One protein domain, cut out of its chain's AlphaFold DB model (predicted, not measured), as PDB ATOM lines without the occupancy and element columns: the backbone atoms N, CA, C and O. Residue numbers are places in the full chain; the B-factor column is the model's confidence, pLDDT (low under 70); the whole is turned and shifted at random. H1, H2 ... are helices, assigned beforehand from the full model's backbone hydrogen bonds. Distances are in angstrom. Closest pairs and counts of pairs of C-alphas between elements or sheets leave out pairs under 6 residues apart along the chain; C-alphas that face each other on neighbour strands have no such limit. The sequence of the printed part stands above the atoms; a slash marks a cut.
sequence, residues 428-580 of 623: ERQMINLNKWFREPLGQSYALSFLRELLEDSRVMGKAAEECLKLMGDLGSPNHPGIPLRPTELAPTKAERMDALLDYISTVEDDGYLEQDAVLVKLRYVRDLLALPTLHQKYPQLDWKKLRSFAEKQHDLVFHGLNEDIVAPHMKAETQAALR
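This is residues 428 to 580 of the 623 residues of an uncharacterized protein of Calocera cornea HHB12733 (UniProt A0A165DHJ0). Four helices, H2, H3, H5 and H7, form a ring-like bundle in which H2 packs on H3, H3 on H7, H7 on H5 and H5 on H2. H1 packs on H5 and H4 on H2, short H6 lies near one end of the bundle, and H8 leads from near its other end to H9, which touches no helix. The printed part has 153 residues with nine named helices, H1 to H9 in order, and no named strand; its class is all helix. It is compact, with a radius of gyration of the C-alphas of 16.0 A, yet elongated in outline, spanning 52 by 32 by 24 A.

H1, residues 428 to 437, touches H5, residues 515 to 530, at a shallow tilt of 10 degrees, the same way; the closest C-alphas, of Asn 435 and Leu 529, are 6.8 A apart. H2, residues 447 to 457, and H3, residues 463 to 472, are a helical hairpin, at a tilt of 37 degrees, only just steep, with the C-alphas of Leu 455 and Ala 465 closest at 5.2 A. H2 touches H4, residues 492 to 506, closest at the C-alphas of Asp 457 and Ser 506, 6.0 A apart. H5 touches H2 with residues 526 to 530 alone, closest at the C-alphas of Leu 451 and Leu 529, 7.1 A apart. H7, residues 544 to 559, touches H5 at a shallow tilt of 14 degrees, opposite ways, with the C-alphas of Arg 527 and Ala 551 closest at 5.4 A. With residues 547 to 554 alone H7 touches H3; the C-alphas of Cys 468 and Leu 547 are closest, at 5.7 A. H6, residues 533 to 538, is close to but not clearly touching H2, with the C-alphas of Leu 448 and Leu 535 closest at 7.3 A. Every O i to N i+4 pair is within hydrogen-bond range in H1 to H7 and H9, residues 573 to 580; H8, residues 564 to 567, is too short for such a pair.

H1 begins at C-alpha 428, (-32.293, 35.248, -48.590). From first to last C-alpha H4 measures 21.0 A, H5 22.3 A and H7 22.1 A. H9 ends at C-alpha 580, (-28.530, 59.926, -29.396).

The C-alphas of Glu 489 and Ala 578, the two farthest apart, are 53.5 A apart. The printed part has no cut, and its one long link is H3 to H4, residues 473 to 491. Mean pLDDT of the printed part is 83.2; residue 458 and residues 489 to 492, 508 to 517 and 564 to 580 are under 70.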
ATOM      1  N   GLU A 428     -31.049  34.545 -48.245       82.12
ATOM      2  CA  GLU A 428     -32.293  35.248 -48.590       82.12
ATOM      3  C   GLU A 428     -33.193  34.418 -49.513       82.12
ATOM      4  O   GLU A 428     -34.420  34.446 -49.408       82.12
ATOM      5  N   ARG A 429     -32.588  33.651 -50.421       83.94
ATOM      6  CA  ARG A 429     -33.311  32.786 -51.351       83.94
ATOM      7  C   ARG A 429     -33.811  31.532 -50.647       83.94
ATOM      8  O   ARG A 429     -34.972  31.181 -50.838       83.94
ATOM      9  N   GLN A 430     -33.023  30.986 -49.717       85.88
ATOM     10  CA  GLN A 430     -33.474  29.927 -48.809       85.88
ATOM     11  C   GLN A 430     -34.677  30.385 -47.964       85.88
ATOM     12  O   GLN A 430     -35.684  29.684 -47.899       85.88
ATOM     13  N   MET A 431     -34.637  31.597 -47.398       90.31
ATOM     14  CA  MET A 431     -35.774  32.207 -46.694       90.31
ATOM     15  C   MET A 431     -37.019  32.307 -47.588       90.31
ATOM     16  O   MET A 431     -38.114  31.897 -47.194       90.31
ATOM     17  N   ILE A 432     -36.869  32.839 -48.807       88.75
ATOM     18  CA  ILE A 432     -37.972  32.969 -49.771       88.75
ATOM     19  C   ILE A 432     -38.561  31.600 -50.106       88.75
ATOM     20  O   ILE A 432     -39.781  31.434 -50.089       88.75
ATOM     21  N   ASN A 433     -37.711  30.627 -50.413       89.44
ATOM     22  CA  ASN A 433     -38.151  29.306 -50.820       89.44
ATOM     23  C   ASN A 433     -38.790  28.544 -49.646       89.44
ATOM     24  O   ASN A 433     -39.779  27.840 -49.853       89.44
ATOM     25  N   LEU A 434     -38.335  28.750 -48.402       92.00
ATOM     26  CA  LEU A 434     -38.975  28.148 -47.228       92.00
ATOM     27  C   LEU A 434     -40.354  28.772 -46.979       92.00
ATOM     28  O   LEU A 434     -41.323  28.057 -46.736       92.00
ATOM     29  N   ASN A 435     -40.486  30.090 -47.157       93.50
ATOM     30  CA  ASN A 435     -41.786  30.763 -47.116       93.50
ATOM     31  C   ASN A 435     -42.734  30.307 -48.234       93.50
ATOM     32  O   ASN A 435     -43.944  30.275 -48.015       93.50
ATOM     33  N   LYS A 436     -42.223  29.965 -49.425       92.50
ATOM     34  CA  LYS A 436     -43.041  29.341 -50.479       92.50
ATOM     35  C   LYS A 436     -43.540  27.973 -50.026       92.50
ATOM     36  O   LYS A 436     -44.741  27.737 -50.082       92.50
ATOM     37  N   TRP A 437     -42.654  27.133 -49.498       92.81
ATOM     38  CA  TRP A 437     -43.023  25.809 -49.002       92.81
ATOM     39  C   TRP A 437     -44.041  25.872 -47.851       92.81
ATOM     40  O   TRP A 437     -45.017  25.131 -47.853       92.81
ATOM     41  N   PHE A 438     -43.921  26.825 -46.922       95.00
ATOM     42  CA  PHE A 438     -44.920  27.035 -45.862       95.00
ATOM     43  C   PHE A 438     -46.311  27.455 -46.364       95.00
ATOM     44  O   PHE A 438     -47.284  27.392 -45.608       95.00
ATOM     45  N   ARG A 439     -46.442  27.883 -47.626       94.62
ATOM     46  CA  ARG A 439     -47.751  28.118 -48.255       94.62
ATOM     47  C   ARG A 439     -48.367  26.829 -48.792       94.62
ATOM     48  O   ARG A 439     -49.587  26.773 -48.923       94.62
ATOM     49  N   GLU A 440     -47.570  25.800 -49.056       93.56
ATOM     50  CA  GLU A 440     -48.061  24.497 -49.498       93.56
ATOM     51  C   GLU A 440     -48.753  23.742 -48.350       93.56
ATOM     52  O   GLU A 440     -48.355  23.889 -47.191       93.56
ATOM     53  N   PRO A 441     -49.759  22.892 -48.637       91.44
ATOM     54  CA  PRO A 441     -50.488  22.147 -47.607       91.44
ATOM     55  C   PRO A 441     -49.584  21.352 -46.653       91.44
ATOM     56  O   PRO A 441     -49.838  21.319 -45.449       91.44
ATOM     57  N   LEU A 442     -48.501  20.765 -47.178       90.25
ATOM     58  CA  LEU A 442     -47.527  20.020 -46.385       90.25
ATOM     59  C   LEU A 442     -46.760  20.950 -45.427       90.25
ATOM     60  O   LEU A 442     -46.753  20.717 -44.215       90.25
ATOM     61  N   GLY A 443     -46.181  22.039 -45.942       92.44
ATOM     62  CA  GLY A 443     -45.403  23.001 -45.153       92.44
ATOM     63  C   GLY A 443     -46.222  23.730 -44.082       92.44
ATOM     64  O   GLY A 443     -45.715  24.012 -42.995       92.44
ATOM     65  N   GLN A 444     -47.516  23.966 -44.319       92.94
ATOM     66  CA  GLN A 444     -48.421  24.616 -43.356       92.94
ATOM     67  C   GLN A 444     -48.541  23.887 -42.007       92.94
ATOM     68  O   GLN A 444     -48.974  24.478 -41.014       92.94
ATOM     69  N   SER A 445     -48.248  22.586 -41.950       92.12
ATOM     70  CA  SER A 445     -48.249  21.831 -40.687       92.12
ATOM     71  C   SER A 445     -47.052  22.144 -39.790       92.12
ATOM     72  O   SER A 445     -47.201  22.088 -38.575       92.12
ATOM     73  N   TYR A 446     -45.938  22.592 -40.373       94.94
ATOM     74  CA  TYR A 446     -44.680  22.863 -39.672       94.94
ATOM     75  C   TYR A 446     -44.431  24.358 -39.430       94.94
ATOM     76  O   TYR A 446     -43.704  24.728 -38.512       94.94
ATOM     77  N   ALA A 447     -45.058  25.232 -40.227       95.69
ATOM     78  CA  ALA A 447     -44.829  26.678 -40.197       95.69
ATOM     79  C   ALA A 447     -45.076  27.330 -38.822       95.69
ATOM     80  O   ALA A 447     -44.364  28.258 -38.450       95.69
ATOM     81  N   LEU A 448     -46.069  26.854 -38.057       96.06
ATOM     82  CA  LEU A 448     -46.386  27.425 -36.743       96.06
ATOM     83  C   LEU A 448     -45.352  27.043 -35.677       96.06
ATOM     84  O   LEU A 448     -44.926  27.910 -34.920       96.06
ATOM     85  N   SER A 449     -44.940  25.773 -35.636       95.81
ATOM     86  CA  SER A 449     -43.884  25.301 -34.731       95.81
ATOM     87  C   SER A 449     -42.576  26.028 -35.018       95.81
ATOM     88  O   SER A 449     -41.948  26.564 -34.115       95.81
ATOM     89  N   PHE A 450     -42.239  26.163 -36.302       96.00
ATOM     90  CA  PHE A 450     -41.062  26.902 -36.739       96.00
ATOM     91  C   PHE A 450     -41.100  28.382 -36.350       96.00
ATOM     92  O   PHE A 450     -40.120  28.912 -35.840       96.00
ATOM     93  N   LEU A 451     -42.242  29.051 -36.550       96.19
ATOM     94  CA  LEU A 451     -42.435  30.430 -36.100       96.19
ATOM     95  C   LEU A 451     -42.253  30.548 -34.583       96.19
ATOM     96  O   LEU A 451     -41.663  31.518 -34.120       96.19
ATOM     97  N   ARG A 452     -42.766  29.588 -33.811       96.00
ATOM     98  CA  ARG A 452     -42.619  29.607 -32.358       96.00
ATOM     99  C   ARG A 452     -41.161  29.454 -31.944       96.00
ATOM    100  O   ARG A 452     -40.694  30.274 -31.168       96.00
ATOM    101  N   GLU A 453     -40.452  28.472 -32.489       94.62
ATOM    102  CA  GLU A 453     -39.023  28.274 -32.216       94.62
ATOM    103  C   GLU A 453     -38.206  29.508 -32.594       94.62
ATOM    104  O   GLU A 453     -37.357  29.954 -31.826       94.62
ATOM    105  N   LEU A 454     -38.535  30.128 -33.733       93.62
ATOM    106  CA  LEU A 454     -37.961  31.411 -34.108       93.62
ATOM    107  C   LEU A 454     -38.214  32.462 -33.040       93.62
ATOM    108  O   LEU A 454     -37.284  33.152 -32.673       93.62
ATOM    109  N   LEU A 455     -39.434  32.610 -32.531       94.06
ATOM    110  CA  LEU A 455     -39.734  33.596 -31.490       94.06
ATOM    111  C   LEU A 455     -39.074  33.260 -30.141       94.06
ATOM    112  O   LEU A 455     -38.686  34.180 -29.429       94.06
ATOM    113  N   GLU A 456     -38.916  31.983 -29.800       93.06
ATOM    114  CA  GLU A 456     -38.248  31.528 -28.571       93.06
ATOM    115  C   GLU A 456     -36.734  31.790 -28.602       93.06
ATOM    116  O   GLU A 456     -36.154  32.150 -27.577       93.06
ATOM    117  N   ASP A 457     -36.101  31.663 -29.770       83.56
ATOM    118  CA  ASP A 457     -34.652  31.852 -29.942       83.56
ATOM    119  C   ASP A 457     -34.282  33.253 -30.481       83.56
ATOM    120  O   ASP A 457     -33.124  33.685 -30.470       83.56
ATOM    121  N   SER A 458     -35.273  34.022 -30.943       66.38
ATOM    122  CA  SER A 458     -35.064  35.318 -31.590       66.38
ATOM    123  C   SER A 458     -34.683  36.405 -30.593       66.38
ATOM    124  O   SER A 458     -35.487  37.220 -30.131       66.38
ATOM    125  N   ARG A 459     -33.369  36.542 -30.422       76.56
ATOM    126  CA  ARG A 459     -32.729  37.800 -29.997       76.56
ATOM    127  C   ARG A 459     -33.097  38.971 -30.911       76.56
ATOM    128  O   ARG A 459     -33.045  40.122 -30.496       76.56
ATOM    129  N   VAL A 460     -33.484  38.669 -32.151       77.88
ATOM    130  CA  VAL A 460     -33.807  39.636 -33.202       77.88
ATOM    131  C   VAL A 460     -35.087  40.418 -32.887       77.88
ATOM    132  O   VAL A 460     -35.193  41.575 -33.267       77.88
ATOM    133  N   MET A 461     -36.064  39.829 -32.195       84.56
ATOM    134  CA  MET A 461     -37.314  40.512 -31.840       84.56
ATOM    135  C   MET A 461     -37.321  41.086 -30.417       84.56
ATOM    136  O   MET A 461     -38.135  41.966 -30.130       84.56
ATOM    137  N   GLY A 462     -36.411  40.653 -29.540       87.75
ATOM    138  CA  GLY A 462     -36.335  41.132 -28.155       87.75
ATOM    139  C   GLY A 462     -37.672  40.980 -27.420       87.75
ATOM    140  O   GLY A 462     -38.364  39.977 -27.580       87.75
ATOM    141  N   LYS A 463     -38.098  42.010 -26.677       89.50
ATOM    142  CA  LYS A 463     -39.377  42.010 -25.929       89.50
ATOM    143  C   LYS A 463     -40.613  41.773 -26.803       89.50
ATOM    144  O   LYS A 463     -41.616  41.250 -26.328       89.50
ATOM    145  N   ALA A 464     -40.559  42.137 -28.087       91.75
ATOM    146  CA  ALA A 464     -41.671  41.887 -29.000       91.75
ATOM    147  C   ALA A 464     -41.898  40.379 -29.223       91.75
ATOM    148  O   ALA A 464     -43.029  39.972 -29.479       91.75
ATOM    149  N   ALA A 465     -40.853  39.551 -29.093       93.88
ATOM    150  CA  ALA A 465     -40.980  38.100 -29.166       93.88
ATOM    151  C   ALA A 465     -41.791  37.547 -27.988       93.88
ATOM    152  O   ALA A 465     -42.694  36.743 -28.196       93.88
ATOM    153  N   GLU A 466     -41.529  38.028 -26.769       94.19
ATOM    154  CA  GLU A 466     -42.234  37.610 -25.551       94.19
ATOM    155  C   GLU A 466     -43.737  37.915 -25.632       94.19
ATOM    156  O   GLU A 466     -44.570  37.063 -25.322       94.19
ATOM    157  N   GLU A 467     -44.098  39.107 -26.117       95.31
ATOM    158  CA  GLU A 467     -45.499  39.487 -26.339       95.31
ATOM    159  C   GLU A 467     -46.166  38.614 -27.413       95.31
ATOM    160  O   GLU A 467     -47.327  38.216 -27.262       95.31
ATOM    161  N   CYS A 468     -45.437  38.261 -28.477       95.94
ATOM    162  CA  CYS A 468     -45.926  37.321 -29.483       95.94
ATOM    163  C   CYS A 468     -46.150  35.920 -28.897       95.94
ATOM    164  O   CYS A 468     -47.223  35.348 -29.087       95.94
ATOM    165  N   LEU A 469     -45.186  35.388 -28.143       96.56
ATOM    166  CA  LEU A 469     -45.286  34.078 -27.494       96.56
ATOM    167  C   LEU A 469     -46.448  34.030 -26.498       96.56
ATOM    168  O   LEU A 469     -47.212  33.066 -26.483       96.56
ATOM    169  N   LYS A 470     -46.654  35.104 -25.729       96.19
ATOM    170  CA  LYS A 470     -47.789  35.237 -24.808       96.19
ATOM    171  C   LYS A 470     -49.135  35.192 -25.529       96.19
ATOM    172  O   LYS A 470     -50.068  34.568 -25.030       96.19
ATOM    173  N   LEU A 471     -49.248  35.836 -26.692       96.81
ATOM    174  CA  LEU A 471     -50.457  35.772 -27.520       96.81
ATOM    175  C   LEU A 471     -50.653  34.403 -28.180       96.81
ATOM    176  O   LEU A 471     -51.792  33.994 -28.391       96.81
ATOM    177  N   MET A 472     -49.565  33.701 -28.504       96.75
ATOM    178  CA  MET A 472     -49.622  32.349 -29.063       96.75
ATOM    179  C   MET A 472     -49.962  31.281 -28.012       96.75
ATOM    180  O   MET A 472     -50.473  30.220 -28.369       96.75
ATOM    181  N   GLY A 473     -49.716  31.538 -26.724       96.00
ATOM    182  CA  GLY A 473     -49.971  30.573 -25.651       96.00
ATOM    183  C   GLY A 473     -49.091  29.335 -25.817       96.00
ATOM    184  O   GLY A 473     -47.879  29.473 -25.951       96.00
ATOM    185  N   ASP A 474     -49.686  28.142 -25.875       95.06
ATOM    186  CA  ASP A 474     -48.979  26.871 -26.118       95.06
ATOM    187  C   ASP A 474     -48.993  26.432 -27.592       95.06
ATOM    188  O   ASP A 474     -48.434  25.394 -27.951       95.06
ATOM    189  N   LEU A 475     -49.621  27.205 -28.483       93.38
ATOM    190  CA  LEU A 475     -49.719  26.843 -29.895       93.38
ATOM    191  C   LEU A 475     -48.336  26.837 -30.562       93.38
ATOM    192  O   LEU A 475     -47.563  27.788 -30.432       93.38
ATOM    193  N   GLY A 476     -48.034  25.751 -31.276       89.31
ATOM    194  CA  GLY A 476     -46.722  25.508 -31.889       89.31
ATOM    195  C   GLY A 476     -45.643  25.034 -30.910       89.31
ATOM    196  O   GLY A 476     -44.506  24.855 -31.324       89.31
ATOM    197  N   SER A 477     -45.967  24.855 -29.623       92.62
ATOM    198  CA  SER A 477     -45.034  24.284 -28.647       92.62
ATOM    199  C   SER A 477     -44.729  22.823 -28.995       92.62
ATOM    200  O   SER A 477     -45.640  22.116 -29.432       92.62
ATOM    201  N   PRO A 478     -43.509  22.321 -28.727       85.75
ATOM    202  CA  PRO A 478     -43.177  20.903 -28.887       85.75
ATOM    203  C   PRO A 478     -44.084  19.958 -28.092       85.75
ATOM    204  O   PRO A 478     -44.215  18.788 -28.444       85.75
ATOM    205  N   ASN A 479     -44.737  20.462 -27.043       87.19
ATOM    206  CA  ASN A 479     -45.671  19.686 -26.230       87.19
ATOM    207  C   ASN A 479     -47.119  19.745 -26.743       87.19
ATOM    208  O   ASN A 479     -47.989  19.083 -26.175       87.19
ATOM    209  N   HIS A 480     -47.410  20.541 -27.776       87.94
ATOM    210  CA  HIS A 480     -48.769  20.682 -28.277       87.94
ATOM    211  C   HIS A 480     -49.176  19.430 -29.074       87.94
ATOM    212  O   HIS A 480     -48.554  19.114 -30.091       87.94
ATOM    213  N   PRO A 481     -50.251  18.724 -28.683       87.25
ATOM    214  CA  PRO A 481     -50.681  17.526 -29.390       87.25
ATOM    215  C   PRO A 481     -51.101  17.859 -30.829       87.25
ATOM    216  O   PRO A 481     -51.795  18.844 -31.080       87.25
ATOM    217  N   GLY A 482     -50.678  17.030 -31.784       85.00
ATOM    218  CA  GLY A 482     -51.116  17.108 -33.182       85.00
ATOM    219  C   GLY A 482     -50.443  18.179 -34.049       85.00
ATOM    220  O   GLY A 482     -50.819  18.310 -35.213       85.00
ATOM    221  N   ILE A 483     -49.457  18.920 -33.533       85.31
ATOM    222  CA  ILE A 483     -48.646  19.832 -34.352       85.31
ATOM    223  C   ILE A 483     -47.243  19.234 -34.494       85.31
ATOM    224  O   ILE A 483     -46.537  19.097 -33.497       85.31
ATOM    225  N   PRO A 484     -46.818  18.855 -35.708       87.06
ATOM    226  CA  PRO A 484     -45.487  18.314 -35.898       87.06
ATOM    227  C   PRO A 484     -44.422  19.423 -35.822       87.06
ATOM    228  O   PRO A 484     -44.623  20.550 -36.279       87.06
ATOM    229  N   LEU A 485     -43.264  19.096 -35.245       88.69
ATOM    230  CA  LEU A 485     -42.125  20.020 -35.114       88.69
ATOM    231  C   LEU A 485     -41.279  20.085 -36.385       88.69
ATOM    232  O   LEU A 485     -40.833  21.153 -36.801       88.69
ATOM    233  N   ARG A 486     -41.049  18.925 -37.000       91.06
ATOM    234  CA  ARG A 486     -40.201  18.754 -38.178       91.06
ATOM    235  C   ARG A 486     -40.794  17.702 -39.111       91.06
ATOM    236  O   ARG A 486     -41.407  16.754 -38.616       91.06
ATOM    237  N   PRO A 487     -40.614  17.838 -40.434       88.94
ATOM    238  CA  PRO A 487     -40.988  16.794 -41.379       88.94
ATOM    239  C   PRO A 487     -40.052  15.588 -41.218       88.94
ATOM    240  O   PRO A 487     -38.849  15.709 -41.429       88.94
ATOM    241  N   THR A 488     -40.593  14.429 -40.836       79.75
ATOM    242  CA  THR A 488     -39.810  13.204 -40.576       79.75
ATOM    243  C   THR A 488     -39.754  12.239 -41.758       79.75
ATOM    244  O   THR A 488     -38.780  11.509 -41.892       79.75
ATOM    245  N   GLU A 489     -40.780  12.212 -42.612       65.88
ATOM    246  CA  GLU A 489     -41.002  11.070 -43.517       65.88
ATOM    247  C   GLU A 489     -40.684  11.339 -44.995       65.88
ATOM    248  O   GLU A 489     -40.438  10.391 -45.733       65.88
ATOM    249  N   LEU A 490     -40.675  12.598 -45.450       56.78
ATOM    250  CA  LEU A 490     -40.722  12.893 -46.895       56.78
ATOM    251  C   LEU A 490     -39.638  13.843 -47.416       56.78
ATOM    252  O   LEU A 490     -39.480  13.958 -48.625       56.78
ATOM    253  N   ALA A 491     -38.881  14.509 -46.541       59.44
ATOM    254  CA  ALA A 491     -37.789  15.384 -46.963       59.44
ATOM    255  C   ALA A 491     -36.853  15.709 -45.784       59.44
ATOM    256  O   ALA A 491     -36.991  16.782 -45.187       59.44
ATOM    257  N   PRO A 492     -35.900  14.823 -45.424       61.94
ATOM    258  CA  PRO A 492     -34.890  15.134 -44.402       61.94
ATOM    259  C   PRO A 492     -34.169  16.457 -44.709       61.94
ATOM    260  O   PRO A 492     -33.902  17.250 -43.810       61.94
ATOM    261  N   THR A 493     -34.025  16.776 -45.997       79.56
ATOM    262  CA  THR A 493     -33.515  18.054 -46.498       79.56
ATOM    263  C   THR A 493     -34.312  19.271 -46.020       79.56
ATOM    264  O   THR A 493     -33.714  20.311 -45.773       79.56
ATOM    265  N   LYS A 494     -35.644  19.205 -45.867       85.50
ATOM    266  CA  LYS A 494     -36.445  20.351 -45.391       85.50
ATOM    267  C   LYS A 494     -36.298  20.556 -43.887       85.50
ATOM    268  O   LYS A 494     -36.204  21.703 -43.468       85.50
ATOM    269  N   ALA A 495     -36.256  19.483 -43.094       90.25
ATOM    270  CA  ALA A 495     -36.001  19.586 -41.656       90.25
ATOM    271  C   ALA A 495     -34.619  20.205 -41.399       90.25
ATOM    272  O   ALA A 495     -34.523  21.206 -40.697       90.25
ATOM    273  N   GLU A 496     -33.587  19.696 -42.078       88.00
ATOM    274  CA  GLU A 496     -32.232  20.254 -42.028       88.00
ATOM    275  C   GLU A 496     -32.189  21.720 -42.481       88.00
ATOM    276  O   GLU A 496     -31.478  22.525 -41.889       88.00
ATOM    277  N   ARG A 497     -32.972  22.105 -43.498       86.44
ATOM    278  CA  ARG A 497     -33.073  23.505 -43.952       86.44
ATOM    279  C   ARG A 497     -33.776  24.406 -42.947       86.44
ATOM    280  O   ARG A 497     -33.377  25.556 -42.796       86.44
ATOM    281  N   MET A 498     -34.823  23.914 -42.286       93.00
ATOM    282  CA  MET A 498     -35.462  24.637 -41.189       93.00
ATOM    283  C   MET A 498     -34.447  24.864 -40.071       93.00
ATOM    284  O   MET A 498     -34.288  25.999 -39.637       93.00
ATOM    285  N   ASP A 499     -33.712  23.825 -39.678       91.38
ATOM    286  CA  ASP A 499     -32.688  23.916 -38.635       91.38
ATOM    287  C   ASP A 499     -31.550  24.865 -39.033       91.38
ATOM    288  O   ASP A 499     -31.194  25.747 -38.260       91.38
ATOM    289  N   ALA A 500     -31.042  24.771 -40.264       88.50
ATOM    290  CA  ALA A 500     -29.998  25.660 -40.770       88.50
ATOM    291  C   ALA A 500     -30.453  27.128 -40.816       88.50
ATOM    292  O   ALA A 500     -29.684  28.031 -40.483       88.50
ATOM    293  N   LEU A 501     -31.706  27.383 -41.211       89.81
ATOM    294  CA  LEU A 501     -32.251  28.737 -41.219       89.81
ATOM    295  C   LEU A 501     -32.500  29.255 -39.799       89.81
ATOM    296  O   LEU A 501     -32.263  30.434 -39.540       89.81
ATOM    297  N   LEU A 502     -32.963  28.396 -38.890       91.19
ATOM    298  CA  LEU A 502     -33.116  28.732 -37.478       91.19
ATOM    299  C   LEU A 502     -31.755  29.111 -36.888       91.19
ATOM    300  O   LEU A 502     -31.614  30.218 -36.382       91.19
ATOM    301  N   ASP A 503     -30.734  28.274 -37.080       88.12
ATOM    302  CA  ASP A 503     -29.356  28.544 -36.661       88.12
ATOM    303  C   ASP A 503     -28.842  29.869 -37.239       88.12
ATOM    304  O   ASP A 503     -28.275  30.688 -36.513       88.12
ATOM    305  N   TYR A 504     -29.080  30.138 -38.526       86.62
ATOM    306  CA  TYR A 504     -28.712  31.414 -39.143       86.62
ATOM    307  C   TYR A 504     -29.427  32.605 -38.491       86.62
ATOM    308  O   TYR A 504     -28.810  33.637 -38.220       86.62
ATOM    309  N   ILE A 505     -30.733  32.501 -38.233       85.19
ATOM    310  CA  ILE A 505     -31.509  33.588 -37.627       85.19
ATOM    311  C   ILE A 505     -31.066  33.817 -36.175       85.19
ATOM    312  O   ILE A 505     -30.877  34.971 -35.774       85.19
ATOM    313  N   SER A 506     -30.803  32.748 -35.431       81.50
ATOM    314  CA  SER A 506     -30.413  32.775 -34.020       81.50
ATOM    315  C   SER A 506     -28.953  33.174 -33.780       81.50
ATOM    316  O   SER A 506     -28.620  33.746 -32.737       81.50
ATOM    317  N   THR A 507     -28.057  32.928 -34.737       80.31
ATOM    318  CA  THR A 507     -26.654  33.351 -34.639       80.31
ATOM    319  C   THR A 507     -26.520  34.854 -34.891       80.31
ATOM    320  O   THR A 507     -26.877  35.377 -35.940       80.31
ATOM    321  N   VAL A 508     -26.017  35.591 -33.896       58.84
ATOM    322  CA  VAL A 508     -25.740  37.039 -34.015       58.84
ATOM    323  C   VAL A 508     -24.415  37.293 -34.760       58.84
ATOM    324  O   VAL A 508     -24.172  38.396 -35.235       58.84
ATOM    325  N   GLU A 509     -23.565  36.271 -34.908       55.81
ATOM    326  CA  GLU A 509     -22.184  36.415 -35.385       55.81
ATOM    327  C   GLU A 509     -22.066  36.570 -36.917       55.81
ATOM    328  O   GLU A 509     -22.079  35.605 -37.667       55.81
ATOM    329  N   ASP A 510     -21.940  37.830 -37.340       49.59
ATOM    330  CA  ASP A 510     -20.793  38.410 -38.065       49.59
ATOM    331  C   ASP A 510     -20.249  37.683 -39.321       49.59
ATOM    332  O   ASP A 510     -19.046  37.471 -39.472       49.59
ATOM    333  N   ASP A 511     -21.099  37.471 -40.331       46.22
ATOM    334  CA  ASP A 511     -20.673  37.269 -41.736       46.22
ATOM    335  C   ASP A 511     -19.965  38.520 -42.342       46.22
ATOM    336  O   ASP A 511     -19.872  38.694 -43.561       46.22
ATOM    337  N   GLY A 512     -19.498  39.457 -41.507       47.56
ATOM    338  CA  GLY A 512     -18.942  40.752 -41.898       47.56
ATOM    339  C   GLY A 512     -19.990  41.799 -42.300       47.56
ATOM    340  O   GLY A 512     -19.621  42.918 -42.665       47.56
ATOM    341  N   TYR A 513     -21.287  41.485 -42.228       49.97
ATOM    342  CA  TYR A 513     -22.375  42.464 -42.376       49.97
ATOM    343  C   TYR A 513     -22.582  43.257 -41.079       49.97
ATOM    344  O   TYR A 513     -22.163  42.831 -40.011       49.97
ATOM    345  N   LEU A 514     -23.168  44.459 -41.157       52.62
ATOM    346  CA  LEU A 514     -23.593  45.163 -39.945       52.62
ATOM    347  C   LEU A 514     -24.606  44.253 -39.259       52.62
ATOM    348  O   LEU A 514     -25.532  43.785 -39.925       52.62
ATOM    349  N   GLU A 515     -24.478  44.061 -37.946       63.19
ATOM    350  CA  GLU A 515     -25.507  43.380 -37.152       63.19
ATOM    351  C   GLU A 515     -26.900  43.943 -37.484       63.19
ATOM    352  O   GLU A 515     -27.845  43.183 -37.637       63.19
ATOM    353  N   GLN A 516     -27.014  45.256 -37.733       63.72
ATOM    354  CA  GLN A 516     -28.261  45.905 -38.151       63.72
ATOM    355  C   GLN A 516     -28.837  45.379 -39.477       63.72
ATOM    356  O   GLN A 516     -30.038  45.125 -39.539       63.72
ATOM    357  N   ASP A 517     -28.023  45.174 -40.518       65.00
ATOM    358  CA  ASP A 517     -28.514  44.665 -41.810       65.00
ATOM    359  C   ASP A 517     -29.016  43.230 -41.673       65.00
ATOM    360  O   ASP A 517     -30.101  42.887 -42.147       65.00
ATOM    361  N   ALA A 518     -28.241  42.396 -40.975       75.88
ATOM    362  CA  ALA A 518     -28.610  41.013 -40.718       75.88
ATOM    363  C   ALA A 518     -29.889  40.940 -39.867       75.88
ATOM    364  O   ALA A 518     -30.797  40.169 -40.177       75.88
ATOM    365  N   VAL A 519     -30.007  41.785 -38.838       83.44
ATOM    366  CA  VAL A 519     -31.207  41.894 -37.997       83.44
ATOM    367  C   VAL A 519     -32.418  42.327 -38.822       83.44
ATOM    368  O   VAL A 519     -33.486  41.740 -38.658       83.44
ATOM    369  N   LEU A 520     -32.284  43.289 -39.741       84.31
ATOM    370  CA  LEU A 520     -33.393  43.721 -40.599       84.31
ATOM    371  C   LEU A 520     -33.885  42.604 -41.519       84.31
ATOM    372  O   LEU A 520     -35.094  42.390 -41.625       84.31
ATOM    373  N   VAL A 521     -32.974  41.855 -42.146       84.00
ATOM    374  CA  VAL A 521     -33.335  40.700 -42.985       84.00
ATOM    375  C   VAL A 521     -34.075  39.643 -42.160       84.00
ATOM    376  O   VAL A 521     -35.119  39.139 -42.584       84.00
ATOM    377  N   LYS A 522     -33.605  39.366 -40.941       88.94
ATOM    378  CA  LYS A 522     -34.234  38.413 -40.015       88.94
ATOM    379  C   LYS A 522     -35.612  38.887 -39.531       88.94
ATOM    380  O   LYS A 522     -36.568  38.115 -39.574       88.94
ATOM    381  N   LEU A 523     -35.760  40.158 -39.142       90.25
ATOM    382  CA  LEU A 523     -37.055  40.746 -38.759       90.25
ATOM    383  C   LEU A 523     -38.049  40.724 -39.911       90.25
ATOM    384  O   LEU A 523     -39.219  40.391 -39.719       90.25
ATOM    385  N   ARG A 524     -37.580  41.047 -41.119       90.25
ATOM    386  CA  ARG A 524     -38.387  40.961 -42.332       90.25
ATOM    387  C   ARG A 524     -38.892  39.539 -42.538       90.25
ATOM    388  O   ARG A 524     -40.072  39.367 -42.826       90.25
ATOM    389  N   TYR A 525     -38.034  38.542 -42.355       93.56
ATOM    390  CA  TYR A 525     -38.432  37.148 -42.481       93.56
ATOM    391  C   TYR A 525     -39.516  36.755 -41.466       93.56
ATOM    392  O   TYR A 525     -40.550  36.219 -41.866       93.56
ATOM    393  N   VAL A 526     -39.347  37.099 -40.183       94.50
ATOM    394  CA  VAL A 526     -40.361  36.826 -39.143       94.50
ATOM    395  C   VAL A 526     -41.680  37.537 -39.449       94.50
ATOM    396  O   VAL A 526     -42.752  36.937 -39.351       94.50
ATOM    397  N   ARG A 527     -41.625  38.800 -39.888       94.88
ATOM    398  CA  ARG A 527     -42.808  39.551 -40.324       94.88
ATOM    399  C   ARG A 527     -43.506  38.870 -41.502       94.88
ATOM    400  O   ARG A 527     -44.731  38.766 -41.499       94.88
ATOM    401  N   ASP A 528     -42.752  38.417 -42.499       94.62
ATOM    402  CA  ASP A 528     -43.294  37.751 -43.686       94.62
ATOM    403  C   ASP A 528     -43.921  36.388 -43.325       94.62
ATOM    404  O   ASP A 528     -44.968  36.034 -43.872       94.62
ATOM    405  N   LEU A 529     -43.355  35.671 -42.346       95.56
ATOM    406  CA  LEU A 529     -43.903  34.423 -41.803       95.56
ATOM    407  C   LEU A 529     -45.217  34.668 -41.038       95.56
ATOM    408  O   LEU A 529     -46.233  34.035 -41.323       95.56
ATOM    409  N   LEU A 530     -45.242  35.674 -40.156       96.06
ATOM    410  CA  LEU A 530     -46.457  36.163 -39.484       96.06
ATOM    411  C   LEU A 530     -47.510  36.684 -40.464       96.06
ATOM    412  O   LEU A 530     -48.680  36.837 -40.109       96.06
ATOM    413  N   ALA A 531     -47.108  37.001 -41.693       95.44
ATOM    414  CA  ALA A 531     -47.984  37.517 -42.719       95.44
ATOM    415  C   ALA A 531     -48.631  36.446 -43.604       95.44
ATOM    416  O   ALA A 531     -49.477  36.816 -44.423       95.44
ATOM    417  N   LEU A 532     -48.275  35.166 -43.452       96.31
ATOM    418  CA  LEU A 532     -48.782  34.091 -44.302       96.31
ATOM    419  C   LEU A 532     -50.301  33.890 -44.135       96.31
ATOM    420  O   LEU A 532     -50.748  33.467 -43.069       96.31
ATOM    421  N   PRO A 533     -51.111  34.093 -45.198       95.50
ATOM    422  CA  PRO A 533     -52.564  33.919 -45.119       95.50
ATOM    423  C   PRO A 533     -52.986  32.491 -44.758       95.50
ATOM    424  O   PRO A 533     -54.016  32.286 -44.122       95.50
ATOM    425  N   THR A 534     -52.181  31.501 -45.142       94.75
ATOM    426  CA  THR A 534     -52.428  30.083 -44.862       94.75
ATOM    427  C   THR A 534     -52.377  29.777 -43.367       94.75
ATOM    428  O   THR A 534     -53.226  29.049 -42.859       94.75
ATOM    429  N   LEU A 535     -51.446  30.399 -42.633       94.62
ATOM    430  CA  LEU A 535     -51.410  30.325 -41.171       94.62
ATOM    431  C   LEU A 535     -52.637  30.999 -40.549       94.62
ATOM    432  O   LEU A 535     -53.212  30.460 -39.604       94.62
ATOM    433  N   HIS A 536     -53.069  32.134 -41.108       96.44
ATOM    434  CA  HIS A 536     -54.230  32.874 -40.600       96.44
ATOM    435  C   HIS A 536     -55.517  32.065 -40.716       96.44
ATOM    436  O   HIS A 536     -56.319  32.040 -39.786       96.44
ATOM    437  N   GLN A 537     -55.688  31.368 -41.839       95.69
ATOM    438  CA  GLN A 537     -56.829  30.487 -42.077       95.69
ATOM    439  C   GLN A 537     -56.802  29.246 -41.183       95.69
ATOM    440  O   GLN A 537     -57.847  28.823 -40.697       95.69
ATOM    441  N   LYS A 538     -55.618  28.661 -40.968       94.12
ATOM    442  CA  LYS A 538     -55.468  27.422 -40.197       94.12
ATOM    443  C   LYS A 538     -55.604  27.628 -38.688       94.12
ATOM    444  O   LYS A 538     -56.111  26.741 -38.006       94.12
ATOM    445  N   TYR A 539     -55.182  28.782 -38.174       94.69
ATOM    446  CA  TYR A 539     -55.260  29.109 -36.747       94.69
ATOM    447  C   TYR A 539     -56.005  30.436 -36.528       94.69
ATOM    448  O   TYR A 539     -55.400  31.430 -36.110       94.69
ATOM    449  N   PRO A 540     -57.318  30.490 -36.813       96.81
ATOM    450  CA  PRO A 540     -58.105  31.721 -36.735       96.81
ATOM    451  C   PRO A 540     -58.265  32.260 -35.305       96.81
ATOM    452  O   PRO A 540     -58.651  33.411 -35.126       96.81
ATOM    453  N   GLN A 541     -57.967  31.450 -34.285       95.75
ATOM    454  CA  GLN A 541     -58.019  31.846 -32.877       95.75
ATOM    455  C   GLN A 541     -56.919  32.839 -32.468       95.75
ATOM    456  O   GLN A 541     -57.030  33.465 -31.416       95.75
ATOM    457  N   LEU A 542     -55.851  32.970 -33.260       96.88
ATOM    458  CA  LEU A 542     -54.757  33.897 -32.974       96.88
ATOM    459  C   LEU A 542     -55.077  35.302 -33.496       96.88
ATOM    460  O   LEU A 542     -55.545  35.474 -34.622       96.88
ATOM    461  N   ASP A 543     -54.749  36.331 -32.711       97.44
ATOM    462  CA  ASP A 543     -54.824  37.728 -33.159       97.44
ATOM    463  C   ASP A 543     -53.623  38.070 -34.056       97.44
ATOM    464  O   ASP A 543     -52.657  38.733 -33.664       97.44
ATOM    465  N   TRP A 544     -53.686  37.588 -35.297       96.69
ATOM    466  CA  TRP A 544     -52.643  37.768 -36.306       96.69
ATOM    467  C   TRP A 544     -52.337  39.228 -36.611       96.69
ATOM    468  O   TRP A 544     -51.191  39.577 -36.899       96.69
ATOM    469  N   LYS A 545     -53.347  40.100 -36.527       96.69
ATOM    470  CA  LYS A 545     -53.170  41.537 -36.744       96.69
ATOM    471  C   LYS A 545     -52.277  42.125 -35.657       96.69
ATOM    472  O   LYS A 545     -51.354  42.880 -35.967       96.69
ATOM    473  N   LYS A 546     -52.520  41.761 -34.396       97.31
ATOM    474  CA  LYS A 546     -51.704  42.209 -33.266       97.31
ATOM    475  C   LYS A 546     -50.296  41.617 -33.308       97.31
ATOM    476  O   LYS A 546     -49.343  42.385 -33.188       97.31
ATOM    477  N   LEU A 547     -50.159  40.316 -33.574       96.56
ATOM    478  CA  LEU A 547     -48.855  39.655 -33.744       96.56
ATOM    479  C   LEU A 547     -48.007  40.338 -34.827       96.56
ATOM    480  O   LEU A 547     -46.859  40.711 -34.582       96.56
ATOM    481  N   ARG A 548     -48.589  40.588 -36.008       95.94
ATOM    482  CA  ARG A 548     -47.888  41.279 -37.097       95.94
ATOM    483  C   ARG A 548     -47.475  42.697 -36.692       95.94
ATOM    484  O   ARG A 548     -46.354  43.100 -36.987       95.94
ATOM    485  N   SER A 549     -48.332  43.420 -35.968       95.94
ATOM    486  CA  SER A 549     -48.024  44.786 -35.527       95.94
ATOM    487  C   SER A 549     -46.802  44.866 -34.605       95.94
ATOM    488  O   SER A 549     -46.103  45.876 -34.616       95.94
ATOM    489  N   PHE A 550     -46.514  43.819 -33.824       95.19
ATOM    490  CA  PHE A 550     -45.303  43.764 -33.004       95.19
ATOM    491  C   PHE A 550     -44.048  43.611 -33.861       95.19
ATOM    492  O   PHE A 550     -43.091  44.357 -33.670       95.19
ATOM    493  N   ALA A 551     -44.072  42.707 -34.843       92.94
ATOM    494  CA  ALA A 551     -42.957  42.530 -35.771       92.94
ATOM    495  C   ALA A 551     -42.722  43.770 -36.651       92.94
ATOM    496  O   ALA A 551     -41.576  44.162 -36.849       92.94
ATOM    497  N   GLU A 552     -43.786  44.419 -37.135       92.38
ATOM    498  CA  GLU A 552     -43.699  45.666 -37.912       92.38
ATOM    499  C   GLU A 552     -43.092  46.805 -37.089       92.38
ATOM    500  O   GLU A 552     -42.120  47.415 -37.523       92.38
ATOM    501  N   LYS A 553     -43.585  47.038 -35.864       92.50
ATOM    502  CA  LYS A 553     -43.009  48.053 -34.968       92.50
ATOM    503  C   LYS A 553     -41.537  47.788 -34.681       92.50
ATOM    504  O   LYS A 553     -40.740  48.720 -34.705       92.50
ATOM    505  N   GLN A 554     -41.170  46.534 -34.420       91.06
ATOM    506  CA  GLN A 554     -39.781  46.183 -34.135       91.06
ATOM    507  C   GLN A 554     -38.886  46.394 -35.357       91.06
ATOM    508  O   GLN A 554     -37.796  46.951 -35.228       91.06
ATOM    509  N   HIS A 555     -39.368  46.000 -36.538       89.31
ATOM    510  CA  HIS A 555     -38.705  46.261 -37.809       89.31
ATOM    511  C   HIS A 555     -38.494  47.761 -38.022       89.31
ATOM    512  O   HIS A 555     -37.373  48.169 -38.304       89.31
ATOM    513  N   ASP A 556     -39.522  48.588 -37.836       85.56
ATOM    514  CA  ASP A 556     -39.434  50.040 -38.021       85.56
ATOM    515  C   ASP A 556     -38.473  50.685 -37.014       85.56
ATOM    516  O   ASP A 556     -37.658  51.528 -37.387       85.56
ATOM    517  N   LEU A 557     -38.486  50.243 -35.752       87.31
ATOM    518  CA  LEU A 557     -37.533  50.708 -34.743       87.31
ATOM    519  C   LEU A 557     -36.088  50.389 -35.136       87.31
ATOM    520  O   LEU A 557     -35.226  51.255 -35.011       87.31
ATOM    521  N   VAL A 558     -35.799  49.173 -35.615       84.94
ATOM    522  CA  VAL A 558     -34.442  48.821 -36.072       84.94
ATOM    523  C   VAL A 558     -34.088  49.584 -37.349       84.94
ATOM    524  O   VAL A 558     -32.987  50.115 -37.453       84.94
ATOM    525  N   PHE A 559     -35.026  49.697 -38.288       81.31
ATOM    526  CA  PHE A 559     -34.846  50.379 -39.570       81.31
ATOM    527  C   PHE A 559     -34.504  51.861 -39.391       81.31
ATOM    528  O   PHE A 559     -33.653  52.394 -40.098       81.31
ATOM    529  N   HIS A 560     -35.128  52.516 -38.413       79.44
ATOM    530  CA  HIS A 560     -34.845  53.903 -38.056       79.44
ATOM    531  C   HIS A 560     -33.687  54.060 -37.054       79.44
ATOM    532  O   HIS A 560     -33.395  55.180 -36.643       79.44
ATOM    533  N   GLY A 561     -33.028  52.969 -36.645       77.75
ATOM    534  CA  GLY A 561     -31.937  53.000 -35.664       77.75
ATOM    535  C   GLY A 561     -32.378  53.387 -34.246       77.75
ATOM    536  O   GLY A 561     -31.549  53.771 -33.429       77.75
ATOM    537  N   LEU A 562     -33.674  53.294 -33.945       74.44
ATOM    538  CA  LEU A 562     -34.286  53.688 -32.671       74.44
ATOM    539  C   LEU A 562     -34.358  52.540 -31.654       74.44
ATOM    540  O   LEU A 562     -34.799  52.739 -30.523       74.44
ATOM    541  N   ASN A 563     -33.981  51.324 -32.048       72.19
ATOM    542  CA  ASN A 563     -34.130  50.154 -31.194       72.19
ATOM    543  C   ASN A 563     -32.949  49.975 -30.239       72.19
ATOM    544  O   ASN A 563     -32.008  49.234 -30.526       72.19
ATOM    545  N   GLU A 564     -33.015  50.637 -29.087       66.06
ATOM    546  CA  GLU A 564     -31.985  50.495 -28.060       66.06
ATOM    547  C   GLU A 564     -31.898  49.047 -27.546       66.06
ATOM    548  O   GLU A 564     -30.804  48.537 -27.406       66.06
ATOM    549  N   ASP A 565     -32.994  48.307 -27.368       67.25
ATOM    550  CA  ASP A 565     -32.922  46.953 -26.785       67.25
ATOM    551  C   ASP A 565     -32.151  45.938 -27.660       67.25
ATOM    552  O   ASP A 565     -31.563  44.998 -27.129       67.25
ATOM    553  N   ILE A 566     -32.126  46.125 -28.984       66.12
ATOM    554  CA  ILE A 566     -31.381  45.253 -29.913       66.12
ATOM    555  C   ILE A 566     -29.997  45.824 -30.233       66.12
ATOM    556  O   ILE A 566     -29.025  45.082 -30.339       66.12
ATOM    557  N   VAL A 567     -29.894  47.145 -30.392       61.12
ATOM    558  CA  VAL A 567     -28.659  47.805 -30.840       61.12
ATOM    559  C   VAL A 567     -27.741  48.149 -29.656       61.12
ATOM    560  O   VAL A 567     -26.519  48.063 -29.769       61.12
ATOM    561  N   ALA A 568     -28.296  48.504 -28.493       57.16
ATOM    562  CA  ALA A 568     -27.547  48.950 -27.315       57.16
ATOM    563  C   ALA A 568     -26.703  47.863 -26.628       57.16
ATOM    564  O   ALA A 568     -25.587  48.195 -26.230       57.16
ATOM    565  N   PRO A 569     -27.125  46.585 -26.497       58.16
ATOM    566  CA  PRO A 569     -26.293  45.569 -25.845       58.16
ATOM    567  C   PRO A 569     -24.953  45.332 -26.559       58.16
ATOM    568  O   PRO A 569     -24.007  44.834 -25.951       58.16
ATOM    569  N   HIS A 570     -24.875  45.700 -27.839       54.38
ATOM    570  CA  HIS A 570     -23.729  45.451 -28.713       54.38
ATOM    571  C   HIS A 570     -23.003  46.740 -29.143       54.38
ATOM    572  O   HIS A 570     -21.848  46.692 -29.575       54.38
ATOM    573  N   MET A 571     -23.616  47.914 -28.940       48.38
ATOM    574  CA  MET A 571     -22.969  49.218 -29.096       48.38
ATOM    575  C   MET A 571     -22.264  49.673 -27.811       48.38
ATOM    576  O   MET A 571     -22.847  49.676 -26.729       48.38
ATOM    577  N   LYS A 572     -21.020  50.158 -27.937       51.25
ATOM    578  CA  LYS A 572     -20.319  50.852 -26.843       51.25
ATOM    579  C   LYS A 572     -21.119  52.090 -26.411       51.25
ATOM    580  O   LYS A 572     -21.738  52.749 -27.246       51.25
ATOM    581  N   ALA A 573     -21.056  52.437 -25.125       49.56
ATOM    582  CA  ALA A 573     -21.763  53.593 -24.557       49.56
ATOM    583  C   ALA A 573     -21.463  54.915 -25.299       49.56
ATOM    584  O   ALA A 573     -22.344  55.754 -25.451       49.56
ATOM    585  N   GLU A 574     -20.246  55.067 -25.823       45.84
ATOM    586  CA  GLU A 574     -19.822  56.215 -26.638       45.84
ATOM    587  C   GLU A 574     -20.569  56.287 -27.981       45.84
ATOM    588  O   GLU A 574     -21.005  57.358 -28.394       45.84
ATOM    589  N   THR A 575     -20.797  55.142 -28.636       50.41
ATOM    590  CA  THR A 575     -21.559  55.062 -29.889       50.41
ATOM    591  C   THR A 575     -23.047  55.316 -29.648       50.41
ATOM    592  O   THR A 575     -23.691  55.975 -30.458       50.41
ATOM    593  N   GLN A 576     -23.587  54.863 -28.511       48.84
ATOM    594  CA  GLN A 576     -24.959  55.189 -28.103       48.84
ATOM    595  C   GLN A 576     -25.135  56.689 -27.840       48.84
ATOM    596  O   GLN A 576     -26.148  57.261 -28.236       48.84
ATOM    597  N   ALA A 577     -24.152  57.339 -27.205       48.84
ATOM    598  CA  ALA A 577     -24.169  58.782 -26.976       48.84
ATOM    599  C   ALA A 577     -24.133  59.564 -28.300       48.84
ATOM    600  O   ALA A 577     -24.972  60.437 -28.508       48.84
ATOM    601  N   ALA A 578     -23.254  59.180 -29.233       49.19
ATOM    602  CA  ALA A 578     -23.178  59.794 -30.560       49.19
ATOM    603  C   ALA A 578     -24.455  59.571 -31.395       49.19
ATOM    604  O   ALA A 578     -24.914  60.485 -32.080       49.19
ATOM    605  N   LEU A 579     -25.071  58.382 -31.317       46.56
ATOM    606  CA  LEU A 579     -26.336  58.101 -32.000       46.56
ATOM    607  C   LEU A 579     -27.470  58.958 -31.421       46.56
ATOM    608  O   LEU A 579     -28.208  59.580 -32.183       46.56
ATOM    609  N   ARG A 580     -27.563  59.059 -30.087       50.78
ATOM    610  CA  ARG A 580     -28.530  59.926 -29.396       50.78
ATOM    611  C   ARG A 580     -28.346  61.397 -29.766       50.78
ATOM    612  O   ARG A 580     -29.340  62.064 -30.028       50.78
TER     613      ARG A 580